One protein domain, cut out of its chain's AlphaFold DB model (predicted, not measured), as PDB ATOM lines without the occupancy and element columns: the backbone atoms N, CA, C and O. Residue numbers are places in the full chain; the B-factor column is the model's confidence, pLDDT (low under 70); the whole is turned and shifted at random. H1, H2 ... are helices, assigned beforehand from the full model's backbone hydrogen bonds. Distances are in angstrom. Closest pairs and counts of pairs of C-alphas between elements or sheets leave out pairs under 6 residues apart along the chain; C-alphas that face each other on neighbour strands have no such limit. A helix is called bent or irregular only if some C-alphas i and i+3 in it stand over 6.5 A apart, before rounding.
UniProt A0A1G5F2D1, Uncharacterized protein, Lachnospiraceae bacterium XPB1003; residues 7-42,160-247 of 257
ATOM      1  N   GLU A   7     -42.976   6.227  27.085       91.19
ATOM      2  CA  GLU A   7     -42.166   5.616  28.131       91.19
ATOM      3  C   GLU A   7     -41.116   4.675  27.542       91.19
ATOM      4  O   GLU A   7     -39.927   4.827  27.821       91.19
ATOM      5  N   SER A   8     -41.511   3.780  26.632       91.94
ATOM      6  CA  SER A   8     -40.563   2.941  25.892       91.94
ATOM      7  C   SER A   8     -39.577   3.778  25.078       91.94
ATOM      8  O   SER A   8     -38.381   3.484  25.060       91.94
ATOM      9  N   PHE A   9     -40.049   4.854  24.437       94.06
ATOM     10  CA  PHE A   9     -39.189   5.758  23.674       94.06
ATOM     11  C   PHE A   9     -38.135   6.438  24.563       94.06
ATOM     12  O   PHE A   9     -36.941   6.415  24.243       94.06
ATOM     13  N   LYS A  10     -38.554   6.991  25.710       94.12
ATOM     14  CA  LYS A  10     -37.661   7.592  26.709       94.12
ATOM     15  C   LYS A  10     -36.646   6.573  27.212       94.12
ATOM     16  O   LYS A  10     -35.451   6.852  27.162       94.12
ATOM     17  N   ASN A  11     -37.097   5.393  27.635       91.94
ATOM     18  CA  ASN A  11     -36.229   4.357  28.193       91.94
ATOM     19  C   ASN A  11     -35.178   3.867  27.194       91.94
ATOM     20  O   ASN A  11     -34.032   3.645  27.583       91.94
ATOM     21  N   ARG A  12     -35.517   3.785  25.901       92.12
ATOM     22  CA  ARG A  12     -34.528   3.441  24.875       92.12
ATOM     23  C   ARG A  12     -33.470   4.525  24.727       92.12
ATOM     24  O   ARG A  12     -32.290   4.207  24.803       92.12
ATOM     25  N   TYR A  13     -33.860   5.784  24.513       95.56
ATOM     26  CA  TYR A  13     -32.917   6.801  24.031       95.56
ATOM     27  C   TYR A  13     -32.295   7.692  25.113       95.56
ATOM     28  O   TYR A  13     -31.154   8.117  24.954       95.56
ATOM     29  N   LYS A  14     -32.984   7.957  26.232       93.75
ATOM     30  CA  LYS A  14     -32.500   8.856  27.302       93.75
ATOM     31  C   LYS A  14     -31.114   8.469  27.816       93.75
ATOM     32  O   LYS A  14     -30.298   9.346  28.088       93.75
ATOM     33  N   GLN A  15     -30.846   7.172  27.956       92.75
ATOM     34  CA  GLN A  15     -29.578   6.673  28.495       92.75
ATOM     35  C   GLN A  15     -28.361   7.169  27.699       92.75
ATOM     36  O   GLN A  15     -27.346   7.532  28.289       92.75
ATOM     37  N   PHE A  16     -28.485   7.292  26.375       95.62
ATOM     38  CA  PHE A  16     -27.396   7.740  25.508       95.62
ATOM     39  C   PHE A  16     -27.141   9.248  25.586       95.62
ATOM     40  O   PHE A  16     -26.157   9.711  25.024       95.62
ATOM     41  N   TYR A  17     -27.989  10.026  26.264       94.88
ATOM     42  CA  TYR A  17     -27.772  11.463  26.437       94.88
ATOM     43  C   TYR A  17     -26.638  11.756  27.422       94.88
ATOM     44  O   TYR A  17     -25.841  12.670  27.212       94.88
ATOM     45  N   PHE A  18     -26.566  10.986  28.508       93.44
ATOM     46  CA  PHE A  18     -25.616  11.213  29.590       93.44
ATOM     47  C   PHE A  18     -24.328  10.454  29.364       93.44
ATOM     48  O   PHE A  18     -24.391   9.308  28.943       93.44
ATOM     49  N   TYR A  19     -23.179  11.043  29.691       88.62
ATOM     50  CA  TYR A  19     -21.917  10.321  29.840       88.62
ATOM     51  C   TYR A  19     -21.697   9.966  31.310       88.62
ATOM     52  O   TYR A  19     -21.557  10.857  32.146       88.62
ATOM     53  N   ASP A  20     -21.667   8.669  31.610       84.31
ATOM     54  CA  ASP A  20     -21.386   8.139  32.944       84.31
ATOM     55  C   ASP A  20     -20.226   7.127  32.860       84.31
ATOM     56  O   ASP A  20     -20.427   6.000  32.402       84.31
ATOM     57  N   PRO A  21     -19.001   7.510  33.274       83.31
ATOM     58  CA  PRO A  21     -17.860   6.596  33.324       83.31
ATOM     59  C   PRO A  21     -18.063   5.399  34.257       83.31
ATOM     60  O   PRO A  21     -17.420   4.369  34.064       83.31
ATOM     61  N   GLY A  22     -18.904   5.538  35.286       85.94
ATOM     62  CA  GLY A  22     -19.191   4.480  36.254       85.94
ATOM     63  C   GLY A  22     -20.166   3.431  35.724       85.94
ATOM     64  O   GLY A  22     -20.167   2.302  36.213       85.94
ATOM     65  N   ASN A  23     -20.957   3.782  34.708       86.25
ATOM     66  CA  ASN A  23     -21.900   2.894  34.040       86.25
ATOM     67  C   ASN A  23     -21.847   3.096  32.511       86.25
ATOM     68  O   ASN A  23     -22.757   3.697  31.925       86.25
ATOM     69  N   PRO A  24     -20.759   2.658  31.849       89.38
ATOM     70  CA  PRO A  24     -20.602   2.838  30.416       89.38
ATOM     71  C   PRO A  24     -21.638   2.012  29.645       89.38
ATOM     72  O   PRO A  24     -21.906   0.857  29.966       89.38
ATOM     73  N   ILE A  25     -22.186   2.608  28.589       92.38
ATOM     74  CA  ILE A  25     -23.094   1.932  27.658       92.38
ATOM     75  C   ILE A  25     -22.256   1.117  26.676       92.38
ATOM     76  O   ILE A  25     -21.243   1.618  26.181       92.38
ATOM     77  N   SER A  26     -22.668  -0.122  26.408       93.19
ATOM     78  CA  SER A  26     -21.945  -1.008  25.501       93.19
ATOM     79  C   SER A  26     -22.082  -0.566  24.041       93.19
ATOM     80  O   SER A  26     -23.087   0.022  23.640       93.19
ATOM     81  N   ASP A  27     -21.083  -0.890  23.221       94.00
ATOM     82  CA  ASP A  27     -21.133  -0.688  21.769       94.00
ATOM     83  C   ASP A  27     -22.352  -1.373  21.131       94.00
ATOM     84  O   ASP A  27     -22.972  -0.807  20.234       94.00
ATOM     85  N   GLU A  28     -22.719  -2.556  21.633       93.50
ATOM     86  CA  GLU A  28     -23.883  -3.325  21.184       93.50
ATOM     87  C   GLU A  28     -25.198  -2.575  21.445       93.50
ATOM     88  O   GLU A  28     -26.098  -2.594  20.606       93.50
ATOM     89  N   ASP A  29     -25.307  -1.871  22.576       92.94
ATOM     90  CA  ASP A  29     -26.478  -1.049  22.882       92.94
ATOM     91  C   ASP A  29     -26.577   0.163  21.946       92.94
ATOM     92  O   ASP A  29     -27.680   0.479  21.491       92.94
ATOM     93  N   PHE A  30     -25.451   0.819  21.630       94.50
ATOM     94  CA  PHE A  30     -25.406   1.904  20.639       94.50
ATOM     95  C   PHE A  30     -25.855   1.411  19.264       94.50
ATOM     96  O   PHE A  30     -26.740   2.021  18.659       94.50
ATOM     97  N   ASP A  31     -25.286   0.293  18.811       93.69
ATOM     98  CA  ASP A  31     -25.576  -0.292  17.504       93.69
ATOM     99  C   ASP A  31     -27.058  -0.704  17.415       93.69
ATOM    100  O   ASP A  31     -27.742  -0.324  16.469       93.69
ATOM    101  N   ARG A  32     -27.615  -1.354  18.451       91.56
ATOM    102  CA  ARG A  32     -29.047  -1.720  18.523       91.56
ATOM    103  C   ARG A  32     -29.988  -0.510  18.567       91.56
ATOM    104  O   ARG A  32     -31.160  -0.608  18.201       91.56
ATOM    105  N   ALA A  33     -29.536   0.624  19.094       92.00
ATOM    106  CA  ALA A  33     -30.323   1.854  19.108       92.00
ATOM    107  C   ALA A  33     -30.144   2.695  17.831       92.00
ATOM    108  O   ALA A  33     -30.846   3.698  17.674       92.00
ATOM    109  N   GLY A  34     -29.211   2.318  16.949       94.50
ATOM    110  CA  GLY A  34     -28.809   3.113  15.795       94.50
ATOM    111  C   GLY A  34     -28.177   4.452  16.184       94.50
ATOM    112  O   GLY A  34     -28.259   5.404  15.413       94.50
ATOM    113  N   VAL A  35     -27.611   4.577  17.388       96.31
ATOM    114  CA  VAL A  35     -27.064   5.841  17.908       96.31
ATOM    115  C   VAL A  35     -25.562   5.923  17.601       96.31
ATOM    116  O   VAL A  35     -24.838   4.967  17.877       96.31
ATOM    117  N   PRO A  36     -25.047   7.053  17.076       94.81
ATOM    118  CA  PRO A  36     -23.613   7.220  16.846       94.81
ATOM    119  C   PRO A  36     -22.790   7.114  18.140       94.81
ATOM    120  O   PRO A  36     -23.111   7.743  19.147       94.81
ATOM    121  N   LYS A  37     -21.691   6.353  18.101       93.12
ATOM    122  CA  LYS A  37     -20.801   6.131  19.260       93.12
ATOM    123  C   LYS A  37     -20.012   7.381  19.666       93.12
ATOM    124  O   LYS A  37     -19.592   7.506  20.812       93.12
ATOM    125  N   ASP A  38     -19.825   8.312  18.734       91.00
ATOM    126  CA  ASP A  38     -19.162   9.604  18.926       91.00
ATOM    127  C   ASP A  38     -20.141  10.738  19.285       91.00
ATOM    128  O   ASP A  38     -19.767  11.913  19.262       91.00
ATOM    129  N   LEU A  39     -21.394  10.406  19.630       91.50
ATOM    130  CA  LEU A  39     -22.383  11.384  20.069       91.50
ATOM    131  C   LEU A  39     -21.840  12.205  21.249       91.50
ATOM    132  O   LEU A  39     -21.349  11.660  22.239       91.50
ATOM    133  N   ASN A  40     -21.956  13.533  21.159       87.31
ATOM    134  CA  ASN A  40     -21.479  14.445  22.198       87.31
ATOM    135  C   ASN A  40     -22.418  14.426  23.416       87.31
ATOM    136  O   ASN A  40     -23.402  15.164  23.475       87.31
ATOM    137  N   ARG A  41     -22.123  13.536  24.359       90.25
ATOM    138  CA  ARG A  41     -22.915  13.270  25.565       90.25
ATOM    139  C   ARG A  41     -22.732  14.357  26.627       90.25
ATOM    140  O   ARG A  41     -21.729  15.060  26.657       90.25
ATOM    141  N   THR A  42     -23.703  14.478  27.529       89.81
ATOM    142  CA  THR A  42     -23.734  15.505  28.584       89.81
ATOM    143  C   THR A  42     -23.371  14.920  29.949       89.81
ATOM    144  O   THR A  42     -23.758  13.803  30.284       89.81
ATOM    145  N   TYR A 160     -35.719  24.681  21.538       87.94
ATOM    146  CA  TYR A 160     -35.584  24.328  20.133       87.94
ATOM    147  C   TYR A 160     -34.189  23.760  19.878       87.94
ATOM    148  O   TYR A 160     -33.166  24.439  20.051       87.94
ATOM    149  N   ASP A 161     -34.149  22.518  19.420       89.81
ATOM    150  CA  ASP A 161     -32.977  21.903  18.822       89.81
ATOM    151  C   ASP A 161     -33.343  21.297  17.469       89.81
ATOM    152  O   ASP A 161     -34.422  20.731  17.291       89.81
ATOM    153  N   ARG A 162     -32.443  21.428  16.493       91.38
ATOM    154  CA  ARG A 162     -32.689  20.907  15.148       91.38
ATOM    155  C   ARG A 162     -32.815  19.386  15.172       91.38
ATOM    156  O   ARG A 162     -33.655  18.866  14.449       91.38
ATOM    157  N   PHE A 163     -32.018  18.692  15.985       94.12
ATOM    158  CA  PHE A 163     -32.059  17.231  16.054       94.12
ATOM    159  C   PHE A 163     -33.333  16.737  16.741       94.12
ATOM    160  O   PHE A 163     -33.985  15.841  16.218       94.12
ATOM    161  N   ALA A 164     -33.786  17.409  17.802       95.19
ATOM    162  CA  ALA A 164     -35.091  17.118  18.397       95.19
ATOM    163  C   ALA A 164     -36.251  17.371  17.409       95.19
ATOM    164  O   ALA A 164     -37.195  16.584  17.343       95.19
ATOM    165  N   HIS A 165     -36.164  18.415  16.574       95.38
ATOM    166  CA  HIS A 165     -37.143  18.658  15.508       95.38
ATOM    167  C   HIS A 165     -37.095  17.566  14.419       95.38
ATOM    168  O   HIS A 165     -38.140  17.079  13.987       95.38
ATOM    169  N   ILE A 166     -35.898  17.131  14.003       96.88
ATOM    170  CA  ILE A 166     -35.725  15.993  13.083       96.88
ATOM    171  C   ILE A 166     -36.387  14.741  13.667       96.88
ATOM    172  O   ILE A 166     -37.159  14.096  12.964       96.88
ATOM    173  N   ALA A 167     -36.147  14.444  14.946       97.00
ATOM    174  CA  ALA A 167     -36.711  13.296  15.646       97.00
ATOM    175  C   ALA A 167     -38.243  13.272  15.598       97.00
ATOM    176  O   ALA A 167     -38.820  12.311  15.091       97.00
ATOM    177  N   VAL A 168     -38.917  14.331  16.061       95.69
ATOM    178  CA  VAL A 168     -40.394  14.352  16.064       95.69
ATOM    179  C   VAL A 168     -40.972  14.294  14.653       95.69
ATOM    180  O   VAL A 168     -41.985  13.639  14.426       95.69
ATOM    181  N   LYS A 169     -40.306  14.912  13.675       96.31
ATOM    182  CA  LYS A 169     -40.734  14.861  12.277       96.31
ATOM    183  C   LYS A 169     -40.546  13.463  11.675       96.31
ATOM    184  O   LYS A 169     -41.417  13.006  10.942       96.31
ATOM    185  N   ALA A 170     -39.464  12.766  12.017       96.50
ATOM    186  CA  ALA A 170     -39.222  11.377  11.625       96.50
ATOM    187  C   ALA A 170     -40.264  10.425  12.218       96.50
ATOM    188  O   ALA A 170     -40.838   9.628  11.477       96.50
ATOM    189  N   LEU A 171     -40.593  10.581  13.504       95.75
ATOM    190  CA  LEU A 171     -41.661   9.818  14.156       95.75
ATOM    191  C   LEU A 171     -43.024  10.069  13.495       95.75
ATOM    192  O   LEU A 171     -43.718   9.120  13.143       95.75
ATOM    193  N   MET A 172     -43.376  11.336  13.249       94.69
ATOM    194  CA  MET A 172     -44.629  11.721  12.585       94.69
ATOM    195  C   MET A 172     -44.749  11.138  11.167       94.69
ATOM    196  O   MET A 172     -45.835  10.777  10.716       94.69
ATOM    197  N   MET A 173     -43.634  11.068  10.437       94.50
ATOM    198  CA  MET A 173     -43.587  10.574   9.059       94.50
ATOM    199  C   MET A 173     -43.367   9.062   8.956       94.50
ATOM    200  O   MET A 173     -43.357   8.548   7.838       94.50
ATOM    201  N   ASP A 174     -43.191   8.369  10.083       93.31
ATOM    202  CA  ASP A 174     -42.848   6.947  10.143       93.31
ATOM    203  C   ASP A 174     -41.548   6.612   9.368       93.31
ATOM    204  O   ASP A 174     -41.471   5.640   8.609       93.31
ATOM    205  N   LYS A 175     -40.519   7.450   9.555       95.31
ATOM    206  CA  LYS A 175     -39.206   7.392   8.886       95.31
ATOM    207  C   LYS A 175     -38.044   7.367   9.876       95.31
ATOM    208  O   LYS A 175     -38.228   7.671  11.056       95.31
ATOM    209  N   SER A 176     -36.840   7.056   9.393       95.38
ATOM    210  CA  SER A 176     -35.626   7.294  10.177       95.38
ATOM    211  C   SER A 176     -35.245   8.785  10.185       95.38
ATOM    212  O   SER A 176     -35.626   9.537   9.277       95.38
ATOM    213  N   PRO A 177     -34.468   9.243  11.183       96.88
ATOM    214  CA  PRO A 177     -33.959  10.615  11.233       96.88
ATOM    215  C   PRO A 177     -33.132  11.010   9.996       96.88
ATOM    216  O   PRO A 177     -33.192  12.161   9.564       96.88
ATOM    217  N   LEU A 178     -32.419  10.060   9.372       95.38
ATOM    218  CA  LEU A 178     -31.615  10.299   8.161       95.38
ATOM    219  C   LEU A 178     -32.455  10.657   6.931       95.38
ATOM    220  O   LEU A 178     -31.970  11.318   6.013       95.38
ATOM    221  N   GLU A 179     -33.711  10.221   6.898       95.94
ATOM    222  CA  GLU A 179     -34.613  10.443   5.768       95.94
ATOM    223  C   GLU A 179     -35.385  11.767   5.867       95.94
ATOM    224  O   GLU A 179     -36.190  12.093   4.985       95.94
ATOM    225  N   VAL A 180     -35.179  12.530   6.945       95.12
ATOM    226  CA  VAL A 180     -35.933  13.745   7.242       95.12
ATOM    227  C   VAL A 180     -35.070  14.989   7.121       95.12
ATOM    228  O   VAL A 180     -33.994  15.115   7.697       95.12
ATOM    229  N   PHE A 181     -35.607  15.977   6.408       91.56
ATOM    230  CA  PHE A 181     -34.997  17.290   6.298       91.56
ATOM    231  C   PHE A 181     -35.695  18.314   7.200       91.56
ATOM    232  O   PHE A 181     -36.895  18.598   7.069       91.56
ATOM    233  N   VAL A 182     -34.897  18.927   8.071       88.62
ATOM    234  CA  VAL A 182     -35.217  20.172   8.776       88.62
ATOM    235  C   VAL A 182     -34.140  21.193   8.399       88.62
ATOM    236  O   VAL A 182     -32.948  20.887   8.553       88.62
ATOM    237  N   PRO A 183     -34.504  22.383   7.883       82.81
ATOM    238  CA  PRO A 183     -33.526  23.402   7.524       82.81
ATOM    239  C   PRO A 183     -32.766  23.904   8.758       82.81
ATOM    240  O   PRO A 183     -33.185  23.724   9.902       82.81
ATOM    241  N   TYR A 184     -31.626  24.557   8.528       80.69
ATOM    242  CA  TYR A 184     -30.946  25.279   9.599       80.69
ATOM    243  C   TYR A 184     -31.851  26.371  10.171       80.69
ATOM    244  O   TYR A 184     -32.689  26.933   9.463       80.69
ATOM    245  N   ALA A 185     -31.663  26.676  11.457       77.44
ATOM    246  CA  ALA A 185     -32.391  27.762  12.090       77.44
ATOM    247  C   ALA A 185     -32.144  29.071  11.315       77.44
ATOM    248  O   ALA A 185     -30.989  29.391  11.016       77.44
ATOM    249  N   PRO A 186     -33.202  29.832  10.999       77.12
ATOM    250  CA  PRO A 186     -33.080  31.072  10.253       77.12
ATOM    251  C   PRO A 186     -32.274  32.096  11.051       77.12
ATOM    252  O   PRO A 186     -32.290  32.112  12.292       77.12
ATOM    253  N   LEU A 187     -31.590  32.992  10.344       71.81
ATOM    254  CA  LEU A 187     -30.932  34.135  10.959       71.81
ATOM    255  C   LEU A 187     -31.962  34.997  11.683       71.81
ATOM    256  O   LEU A 187     -33.135  35.067  11.310       71.81
ATOM    257  N   LYS A 188     -31.497  35.745  12.687       66.56
ATOM    258  CA  LYS A 188     -32.369  36.608  13.498       66.56
ATOM    259  C   LYS A 188     -33.165  37.622  12.669       66.56
ATOM    260  O   LYS A 188     -34.188  38.113  13.139       66.56
ATOM    261  N   ASN A 189     -32.700  37.937  11.457       62.84
ATOM    262  CA  ASN A 189     -33.291  38.900  10.528       62.84
ATOM    263  C   ASN A 189     -33.779  38.270   9.207       62.84
ATOM    264  O   ASN A 189     -34.076  39.018   8.279       62.84
ATOM    265  N   ASP A 190     -33.841  36.940   9.099       59.38
ATOM    266  CA  ASP A 190     -34.297  36.285   7.869       59.38
ATOM    267  C   ASP A 190     -35.785  36.531   7.601       59.38
ATOM    268  O   ASP A 190     -36.619  36.532   8.509       59.38
ATOM    269  N   HIS A 191     -36.108  36.698   6.318       57.06
ATOM    270  CA  HIS A 191     -37.459  36.901   5.810       57.06
ATOM    271  C   HIS A 191     -37.672  36.025   4.558       57.06
ATOM    272  O   HIS A 191     -36.786  35.983   3.699       57.06
ATOM    273  N   PRO A 192     -38.840  35.373   4.388       51.75
ATOM    274  CA  PRO A 192     -39.092  34.409   3.307       51.75
ATOM    275  C   PRO A 192     -39.002  34.983   1.887       51.75
ATOM    276  O   PRO A 192     -38.914  34.221   0.933       51.75
ATOM    277  N   LYS A 193     -39.031  36.312   1.720       51.16
ATOM    278  CA  LYS A 193     -39.000  36.954   0.392       51.16
ATOM    279  C   LYS A 193     -37.626  37.408  -0.107       51.16
ATOM    280  O   LYS A 193     -37.561  37.838  -1.246       51.16
ATOM    281  N   GLY A 194     -36.554  37.261   0.682       48.97
ATOM    282  CA  GLY A 194     -35.187  37.617   0.277       48.97
ATOM    283  C   GLY A 194     -34.971  39.120   0.043       48.97
ATOM    284  O   GLY A 194     -35.713  39.736  -0.698       48.97
ATOM    285  N   LYS A 195     -33.942  39.701   0.682       41.44
ATOM    286  CA  LYS A 195     -33.355  41.061   0.512       41.44
ATOM    287  C   LYS A 195     -34.267  42.296   0.338       41.44
ATOM    288  O   LYS A 195     -33.733  43.401   0.319       41.44
ATOM    289  N   GLU A 196     -35.585  42.176   0.272       45.22
ATOM    290  CA  GLU A 196     -36.486  43.315   0.268       45.22
ATOM    291  C   GLU A 196     -36.752  43.763   1.707       45.22
ATOM    292  O   GLU A 196     -37.110  42.940   2.561       45.22
ATOM    293  N   PRO A 197     -36.593  45.059   2.010       49.44
ATOM    294  CA  PRO A 197     -36.919  45.590   3.317       49.44
ATOM    295  C   PRO A 197     -38.444  45.686   3.428       49.44
ATOM    296  O   PRO A 197     -39.024  46.715   3.096       49.44
ATOM    297  N   ILE A 198     -39.130  44.623   3.866       47.53
ATOM    298  CA  ILE A 198     -40.588  44.678   4.047       47.53
ATOM    299  C   ILE A 198     -41.023  44.161   5.423       47.53
ATOM    300  O   ILE A 198     -40.670  43.068   5.845       47.53
ATOM    301  N   LYS A 199     -41.832  45.013   6.076       45.19
ATOM    302  CA  LYS A 199     -42.773  44.789   7.191       45.19
ATOM    303  C   LYS A 199     -42.304  43.818   8.283       45.19
ATOM    304  O   LYS A 199     -42.603  42.634   8.264       45.19
ATOM    305  N   LYS A 200     -41.638  44.441   9.255       48.78
ATOM    306  CA  LYS A 200     -41.292  44.131  10.658       48.78
ATOM    307  C   LYS A 200     -41.741  42.834  11.365       48.78
ATOM    308  O   LYS A 200     -41.112  42.547  12.374       48.78
ATOM    309  N   ASP A 201     -42.702  42.041  10.893       50.94
ATOM    310  CA  ASP A 201     -43.379  41.026  11.721       50.94
ATOM    311  C   ASP A 201     -43.416  39.599  11.155       50.94
ATOM    312  O   ASP A 201     -44.289  38.810  11.515       50.94
ATOM    313  N   TYR A 202     -42.467  39.223  10.294       55.66
ATOM    314  CA  TYR A 202     -42.317  37.816   9.909       55.66
ATOM    315  C   TYR A 202     -41.276  37.112  10.783       55.66
ATOM    316  O   TYR A 202     -40.083  37.411  10.718       55.66
ATOM    317  N   TYR A 203     -41.727  36.152  11.590       68.06
ATOM    318  CA  TYR A 203     -40.896  35.430  12.554       68.06
ATOM    319  C   TYR A 203     -40.661  33.994  12.088       68.06
ATOM    320  O   TYR A 203     -41.185  33.063  12.689       68.06
ATOM    321  N   LEU A 204     -39.863  33.794  11.029       78.06
ATOM    322  CA  LEU A 204     -39.583  32.449  10.492       78.06
ATOM    323  C   LEU A 204     -39.094  31.482  11.584       78.06
ATOM    324  O   LEU A 204     -39.451  30.310  11.583       78.06
ATOM    325  N   ALA A 205     -38.336  31.987  12.554       81.75
ATOM    326  CA  ALA A 205     -37.882  31.182  13.674       81.75
ATOM    327  C   ALA A 205     -38.982  30.795  14.661       81.75
ATOM    328  O   ALA A 205     -38.960  29.682  15.172       81.75
ATOM    329  N   VAL A 206     -39.933  31.699  14.918       84.94
ATOM    330  CA  VAL A 206     -41.092  31.368  15.748       84.94
ATOM    331  C   VAL A 206     -41.973  30.384  14.992       84.94
ATOM    332  O   VAL A 206     -42.361  29.394  15.576       84.94
ATOM    333  N   ASN A 207     -42.177  30.543  13.681       87.12
ATOM    334  CA  ASN A 207     -42.934  29.565  12.892       87.12
ATOM    335  C   ASN A 207     -42.307  28.158  12.934       87.12
ATOM    336  O   ASN A 207     -43.031  27.176  13.018       87.12
ATOM    337  N   ILE A 208     -40.974  28.054  12.902       89.25
ATOM    338  CA  ILE A 208     -40.268  26.772  13.059       89.25
ATOM    339  C   ILE A 208     -40.447  26.202  14.475       89.25
ATOM    340  O   ILE A 208     -40.610  24.996  14.637       89.25
ATOM    341  N   LEU A 209     -40.434  27.058  15.500       90.19
ATOM    342  CA  LEU A 209     -40.752  26.659  16.870       90.19
ATOM    343  C   LEU A 209     -42.211  26.182  16.991       90.19
ATOM    344  O   LEU A 209     -42.456  25.182  17.652       90.19
ATOM    345  N   GLU A 210     -43.156  26.842  16.321       90.44
ATOM    346  CA  GLU A 210     -44.565  26.436  16.282       90.44
ATOM    347  C   GLU A 210     -44.762  25.098  15.559       90.44
ATOM    348  O   GLU A 210     -45.491  24.245  16.060       90.44
ATOM    349  N   GLU A 211     -44.082  24.874  14.427       92.25
ATOM    350  CA  GLU A 211     -44.067  23.574  13.737       92.25
ATOM    351  C   GLU A 211     -43.561  22.477  14.682       92.25
ATOM    352  O   GLU A 211     -44.218  21.450  14.841       92.25
ATOM    353  N   TYR A 212     -42.442  22.725  15.369       93.06
ATOM    354  CA  TYR A 212     -41.888  21.796  16.350       93.06
ATOM    355  C   TYR A 212     -42.875  21.505  17.491       93.06
ATOM    356  O   TYR A 212     -43.135  20.345  17.808       93.06
ATOM    357  N   MET A 213     -43.477  22.546  18.075       91.75
ATOM    358  CA  MET A 213     -44.470  22.421  19.146       91.75
ATOM    359  C   MET A 213     -45.728  21.670  18.699       91.75
ATOM    360  O   MET A 213     -46.308  20.924  19.488       91.75
ATOM    361  N   TRP A 214     -46.163  21.857  17.453       91.88
ATOM    362  CA  TRP A 214     -47.272  21.107  16.877       91.88
ATOM    363  C   TRP A 214     -46.910  19.628  16.704       91.88
ATOM    364  O   TRP A 214     -47.630  18.776  17.214       91.88
ATOM    365  N   LEU A 215     -45.759  19.316  16.099       93.62
ATOM    366  CA  LEU A 215     -45.291  17.935  15.919       93.62
ATOM    367  C   LEU A 215     -45.183  17.180  17.248       93.62
ATOM    368  O   LEU A 215     -45.609  16.034  17.342       93.62
ATOM    369  N   LEU A 216     -44.672  17.830  18.294       92.38
ATOM    370  CA  LEU A 216     -44.616  17.253  19.639       92.38
ATOM    371  C   LEU A 216     -45.994  16.834  20.160       92.38
ATOM    372  O   LEU A 216     -46.122  15.756  20.733       92.38
ATOM    373  N   LYS A 217     -47.018  17.668  19.950       89.62
ATOM    374  CA  LYS A 217     -48.396  17.375  20.371       89.62
ATOM    375  C   LYS A 217     -49.018  16.239  19.570       89.62
ATOM    376  O   LYS A 217     -49.786  15.471  20.132       89.62
ATOM    377  N   GLU A 218     -48.700  16.132  18.284       91.38
ATOM    378  CA  GLU A 218     -49.213  15.047  17.440       91.38
ATOM    379  C   GLU A 218     -48.558  13.702  17.779       91.38
ATOM    380  O   GLU A 218     -49.235  12.677  17.838       91.38
ATOM    381  N   VAL A 219     -47.244  13.698  18.030       92.69
ATOM    382  CA  VAL A 219     -46.480  12.466  18.280       92.69
ATOM    383  C   VAL A 219     -46.610  11.994  19.731       92.69
ATOM    384  O   VAL A 219     -46.749  10.794  19.969       92.69
ATOM    385  N   PHE A 220     -46.607  12.918  20.698       90.62
ATOM    386  CA  PHE A 220     -46.672  12.628  22.136       90.62
ATOM    387  C   PHE A 220     -47.822  13.379  22.830       90.62
ATOM    388  O   PHE A 220     -47.587  14.118  23.788       90.62
ATOM    389  N   PRO A 221     -49.085  13.199  22.398       86.56
ATOM    390  CA  PRO A 221     -50.220  13.971  22.913       86.56
ATOM    391  C   PRO A 221     -50.414  13.843  24.428       86.56
ATOM    392  O   PRO A 221     -50.923  14.769  25.056       86.56
ATOM    393  N   ASP A 222     -50.001  12.713  25.007       84.88
ATOM    394  CA  ASP A 222     -50.144  12.448  26.435       84.88
ATOM    395  C   ASP A 222     -49.024  13.084  27.264       84.88
ATOM    396  O   ASP A 222     -49.302  13.518  28.367       84.88
ATOM    397  N   GLU A 223     -47.790  13.185  26.755       82.94
ATOM    398  CA  GLU A 223     -46.656  13.753  27.510       82.94
ATOM    399  C   GLU A 223     -46.659  15.276  27.493       82.94
ATOM    400  O   GLU A 223     -46.125  15.925  28.396       82.94
ATOM    401  N   ILE A 224     -47.254  15.859  26.450       76.31
ATOM    402  CA  ILE A 224     -47.434  17.299  26.340       76.31
ATOM    403  C   ILE A 224     -48.625  17.698  27.212       76.31
ATOM    404  O   ILE A 224     -49.710  18.056  26.747       76.31
ATOM    405  N   HIS A 225     -48.416  17.600  28.522       63.34
ATOM    406  CA  HIS A 225     -49.431  17.910  29.503       63.34
ATOM    407  C   HIS A 225     -49.696  19.410  29.543       63.34
ATOM    408  O   HIS A 225     -48.801  20.236  29.718       63.34
ATOM    409  N   LYS A 226     -50.984  19.735  29.481       49.66
ATOM    410  CA  LYS A 226     -51.545  20.951  30.051       49.66
ATOM    411  C   LYS A 226     -51.515  20.829  31.574       49.66
ATOM    412  O   LYS A 226     -52.442  20.273  32.158       49.66
ATOM    413  N   ASN A 227     -50.482  21.342  32.237       44.38
ATOM    414  CA  ASN A 227     -50.640  21.700  33.647       44.38
ATOM    415  C   ASN A 227     -51.251  23.110  33.688       44.38
ATOM    416  O   ASN A 227     -50.539  24.113  33.690       44.38
ATOM    417  N   GLY A 228     -52.579  23.185  33.553       54.94
ATOM    418  CA  GLY A 228     -53.267  24.432  33.196       54.94
ATOM    419  C   GLY A 228     -53.069  24.795  31.717       54.94
ATOM    420  O   GLY A 228     -53.253  23.949  30.846       54.94
ATOM    421  N   ASP A 229     -52.688  26.038  31.412       48.91
ATOM    422  CA  ASP A 229     -52.520  26.532  30.030       48.91
ATOM    423  C   ASP A 229     -51.096  26.356  29.462       48.91
ATOM    424  O   ASP A 229     -50.813  26.731  28.326       48.91
ATOM    425  N   VAL A 230     -50.171  25.764  30.215       57.88
ATOM    426  CA  VAL A 230     -48.752  25.722  29.844       57.88
ATOM    427  C   VAL A 230     -48.395  24.417  29.132       57.88
ATOM    428  O   VAL A 230     -48.633  23.337  29.663       57.88
ATOM    429  N   MET A 231     -47.802  24.518  27.936       64.19
ATOM    430  CA  MET A 231     -47.181  23.386  27.240       64.19
ATOM    431  C   MET A 231     -45.873  23.024  27.944       64.19
ATOM    432  O   MET A 231     -44.995  23.865  28.043       64.19
ATOM    433  N   TYR A 232     -45.717  21.786  28.399       75.50
ATOM    434  CA  TYR A 232     -44.475  21.315  29.010       75.50
ATOM    435  C   TYR A 232     -43.998  20.051  28.297       75.50
ATOM    436  O   TYR A 232     -44.795  19.144  28.067       75.50
ATOM    437  N   ILE A 233     -42.713  19.997  27.938       83.50
ATOM    438  CA  ILE A 233     -42.068  18.751  27.511       83.50
ATOM    439  C   ILE A 233     -41.283  18.223  28.711       83.50
ATOM    440  O   ILE A 233     -40.391  18.933  29.191       83.50
ATOM    441  N   PRO A 234     -41.554  16.994  29.183       87.69
ATOM    442  CA  PRO A 234     -40.713  16.353  30.179       87.69
ATOM    443  C   PRO A 234     -39.259  16.361  29.730       87.69
ATOM    444  O   PRO A 234     -38.944  16.019  28.587       87.69
ATOM    445  N   ARG A 235     -38.351  16.737  30.634       88.81
ATOM    446  CA  ARG A 235     -36.928  16.820  30.303       88.81
ATOM    447  C   ARG A 235     -36.412  15.496  29.737       88.81
ATOM    448  O   ARG A 235     -35.723  15.503  28.735       88.81
ATOM    449  N   GLU A 236     -36.845  14.365  30.270       92.06
ATOM    450  CA  GLU A 236     -36.476  13.039  29.760       92.06
ATOM    451  C   GLU A 236     -36.906  12.786  28.307       92.06
ATOM    452  O   GLU A 236     -36.164  12.168  27.542       92.06
ATOM    453  N   LEU A 237     -38.071  13.306  27.905       93.31
ATOM    454  CA  LEU A 237     -38.553  13.196  26.532       93.31
ATOM    455  C   LEU A 237     -37.701  14.037  25.580       93.31
ATOM    456  O   LEU A 237     -37.285  13.538  24.540       93.31
ATOM    457  N   ASP A 238     -37.384  15.283  25.933       92.81
ATOM    458  CA  ASP A 238     -36.525  16.120  25.082       92.81
ATOM    459  C   ASP A 238     -35.078  15.563  24.997       92.81
ATOM    460  O   ASP A 238     -34.429  15.672  23.962       92.81
ATOM    461  N   GLN A 239     -34.606  14.859  26.034       94.50
ATOM    462  CA  GLN A 239     -33.332  14.124  26.089       94.50
ATOM    463  C   GLN A 239     -33.334  13.007  25.042       94.50
ATOM    464  O   GLN A 239     -32.441  12.920  24.200       94.50
ATOM    465  N   ALA A 240     -34.383  12.183  25.079       96.06
ATOM    466  CA  ALA A 240     -34.590  11.077  24.161       96.06
ATOM    467  C   ALA A 240     -34.775  11.553  22.712       96.06
ATOM    468  O   ALA A 240     -34.191  10.974  21.799       96.06
ATOM    469  N   LEU A 241     -35.529  12.636  22.495       96.50
ATOM    470  CA  LEU A 241     -35.717  13.243  21.177       96.50
ATOM    471  C   LEU A 241     -34.414  13.779  20.598       96.50
ATOM    472  O   LEU A 241     -34.144  13.575  19.418       96.50
ATOM    473  N   TRP A 242     -33.600  14.448  21.414       95.88
ATOM    474  CA  TRP A 242     -32.299  14.929  20.971       95.88
ATOM    475  C   TRP A 242     -31.407  13.768  20.518       95.88
ATOM    476  O   TRP A 242     -30.893  13.812  19.404       95.88
ATOM    477  N   VAL A 243     -31.307  12.700  21.321       97.19
ATOM    478  CA  VAL A 243     -30.543  11.488  20.972       97.19
ATOM    479  C   VAL A 243     -31.083  10.842  19.698       97.19
ATOM    480  O   VAL A 243     -30.320  10.603  18.764       97.19
ATOM    481  N   TYR A 244     -32.392  10.573  19.632       97.38
ATOM    482  CA  TYR A 244     -32.997   9.933  18.464       97.38
ATOM    483  C   TYR A 244     -32.813  10.777  17.205       97.38
ATOM    484  O   TYR A 244     -32.632  10.230  16.131       97.38
ATOM    485  N   GLY A 245     -32.761  12.106  17.312       97.12
ATOM    486  CA  GLY A 245     -32.476  12.987  16.181       97.12
ATOM    487  C   GLY A 245     -31.130  12.726  15.498       97.12
ATOM    488  O   GLY A 245     -30.968  13.078  14.330       97.12
ATOM    489  N   HIS A 246     -30.183  12.104  16.206       96.12
ATOM    490  CA  HIS A 246     -28.891  11.663  15.681       96.12
ATOM    491  C   HIS A 246     -28.877  10.205  15.209       96.12
ATOM    492  O   HIS A 246     -27.886   9.784  14.611       96.12
ATOM    493  N   ALA A 247     -29.929   9.431  15.484       96.50
ATOM    494  CA  ALA A 247     -29.958   8.015  15.162       96.50
ATOM    495  C   ALA A 247     -30.040   7.767  13.647       96.50
ATOM    496  O   ALA A 247     -30.583   8.566  12.879       96.50
TER     497      ALA A 247
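What this domain is: This is residues 7 to 42 and 160 to 247 of the 257 residues of an uncharacterized protein of Lachnospiraceae bacterium XPB1003 (UniProt A0A1G5F2D1). Four helices cross one after another in a loose string: H4, the longest, crosses H3, H3 crosses H5, and H5 crosses H1, with H2 at the far end beyond H1. H3 and H5 lie in the middle, and past the start of H4 a long loop reaches outward, of which residues 193 to 198 stick out. The printed part has 124 residues with five named helices, H1 to H5 in order along the chain, and no named strand. It is all helix by class, though under half of the residues, 56 of 124, are in named elements. The whole is only just loose, close to compact, with a radius of gyration of the C-alphas of 16.8 A, and elongated, spanning 55 by 36 by 28 A.

Where its parts are: H4, residues 204 to 219, is 22.5 A long from first to last C-alpha and begins at C-alpha 204 (-39.583, 32.449, 10.492). H3, residues 162 to 173, is 16.2 A long. H5, residues 235 to 244, is 14.2 A long and ends at C-alpha 244 (-32.997, 9.933, 18.464). H1, residues 7 to 17, is 15.6 A long and begins at C-alpha 7 (-42.166, 5.616, 28.131); it is only just irregular, with C-alphas 12 and 15 6.9 A apart. H2, residues 27 to 33, is 9.9 A long.

How they stand to each other: H4 touches H3 with residues 212 to 219 alone, and the closest C-alphas are those of His 165 and Tyr 212, 5.8 A apart. The two run the same way at a steep tilt of 46 degrees. H3 touches H5 with residues 163 to 168 alone; they are about perpendicular, at 80 degrees, and their closest C-alphas, those of Ala 164 and Trp 242, are 4.4 A apart. H5 touches H1, about perpendicular at 73 degrees, with the C-alphas of Lys 14 and Ala 240 closest at 4.4 A. H1 and H2 form a helical hairpin and only just touch, with 3 pairs of C-alphas within 8 A; the closest are those of Arg 12 and Ala 33, 7.3 A apart. They run opposite ways at a steep tilt of 41 degrees. H4 is apart from H1, H2 and H5. In H2, H3, H4 and H5 every O i to N i+4 pair is within hydrogen-bond range; in H1 4 of 7 are.

The domain as a whole: The two C-alphas farthest apart, those of Gly 22 and Ile 198, are 55.8 A apart. Residues 43 to 159 are not printed, and C-alphas 42 and 160 are 17.0 A apart across this cut. The links H3 to H4, 30 residues, and H4 to H5, 15 residues, are long; in the latter residues 226 to 227 pair antiparallel with residues 230 to 231. The mean pLDDT of the printed part is 84.1, and residues 188 to 203 and 225 to 231 are under 70.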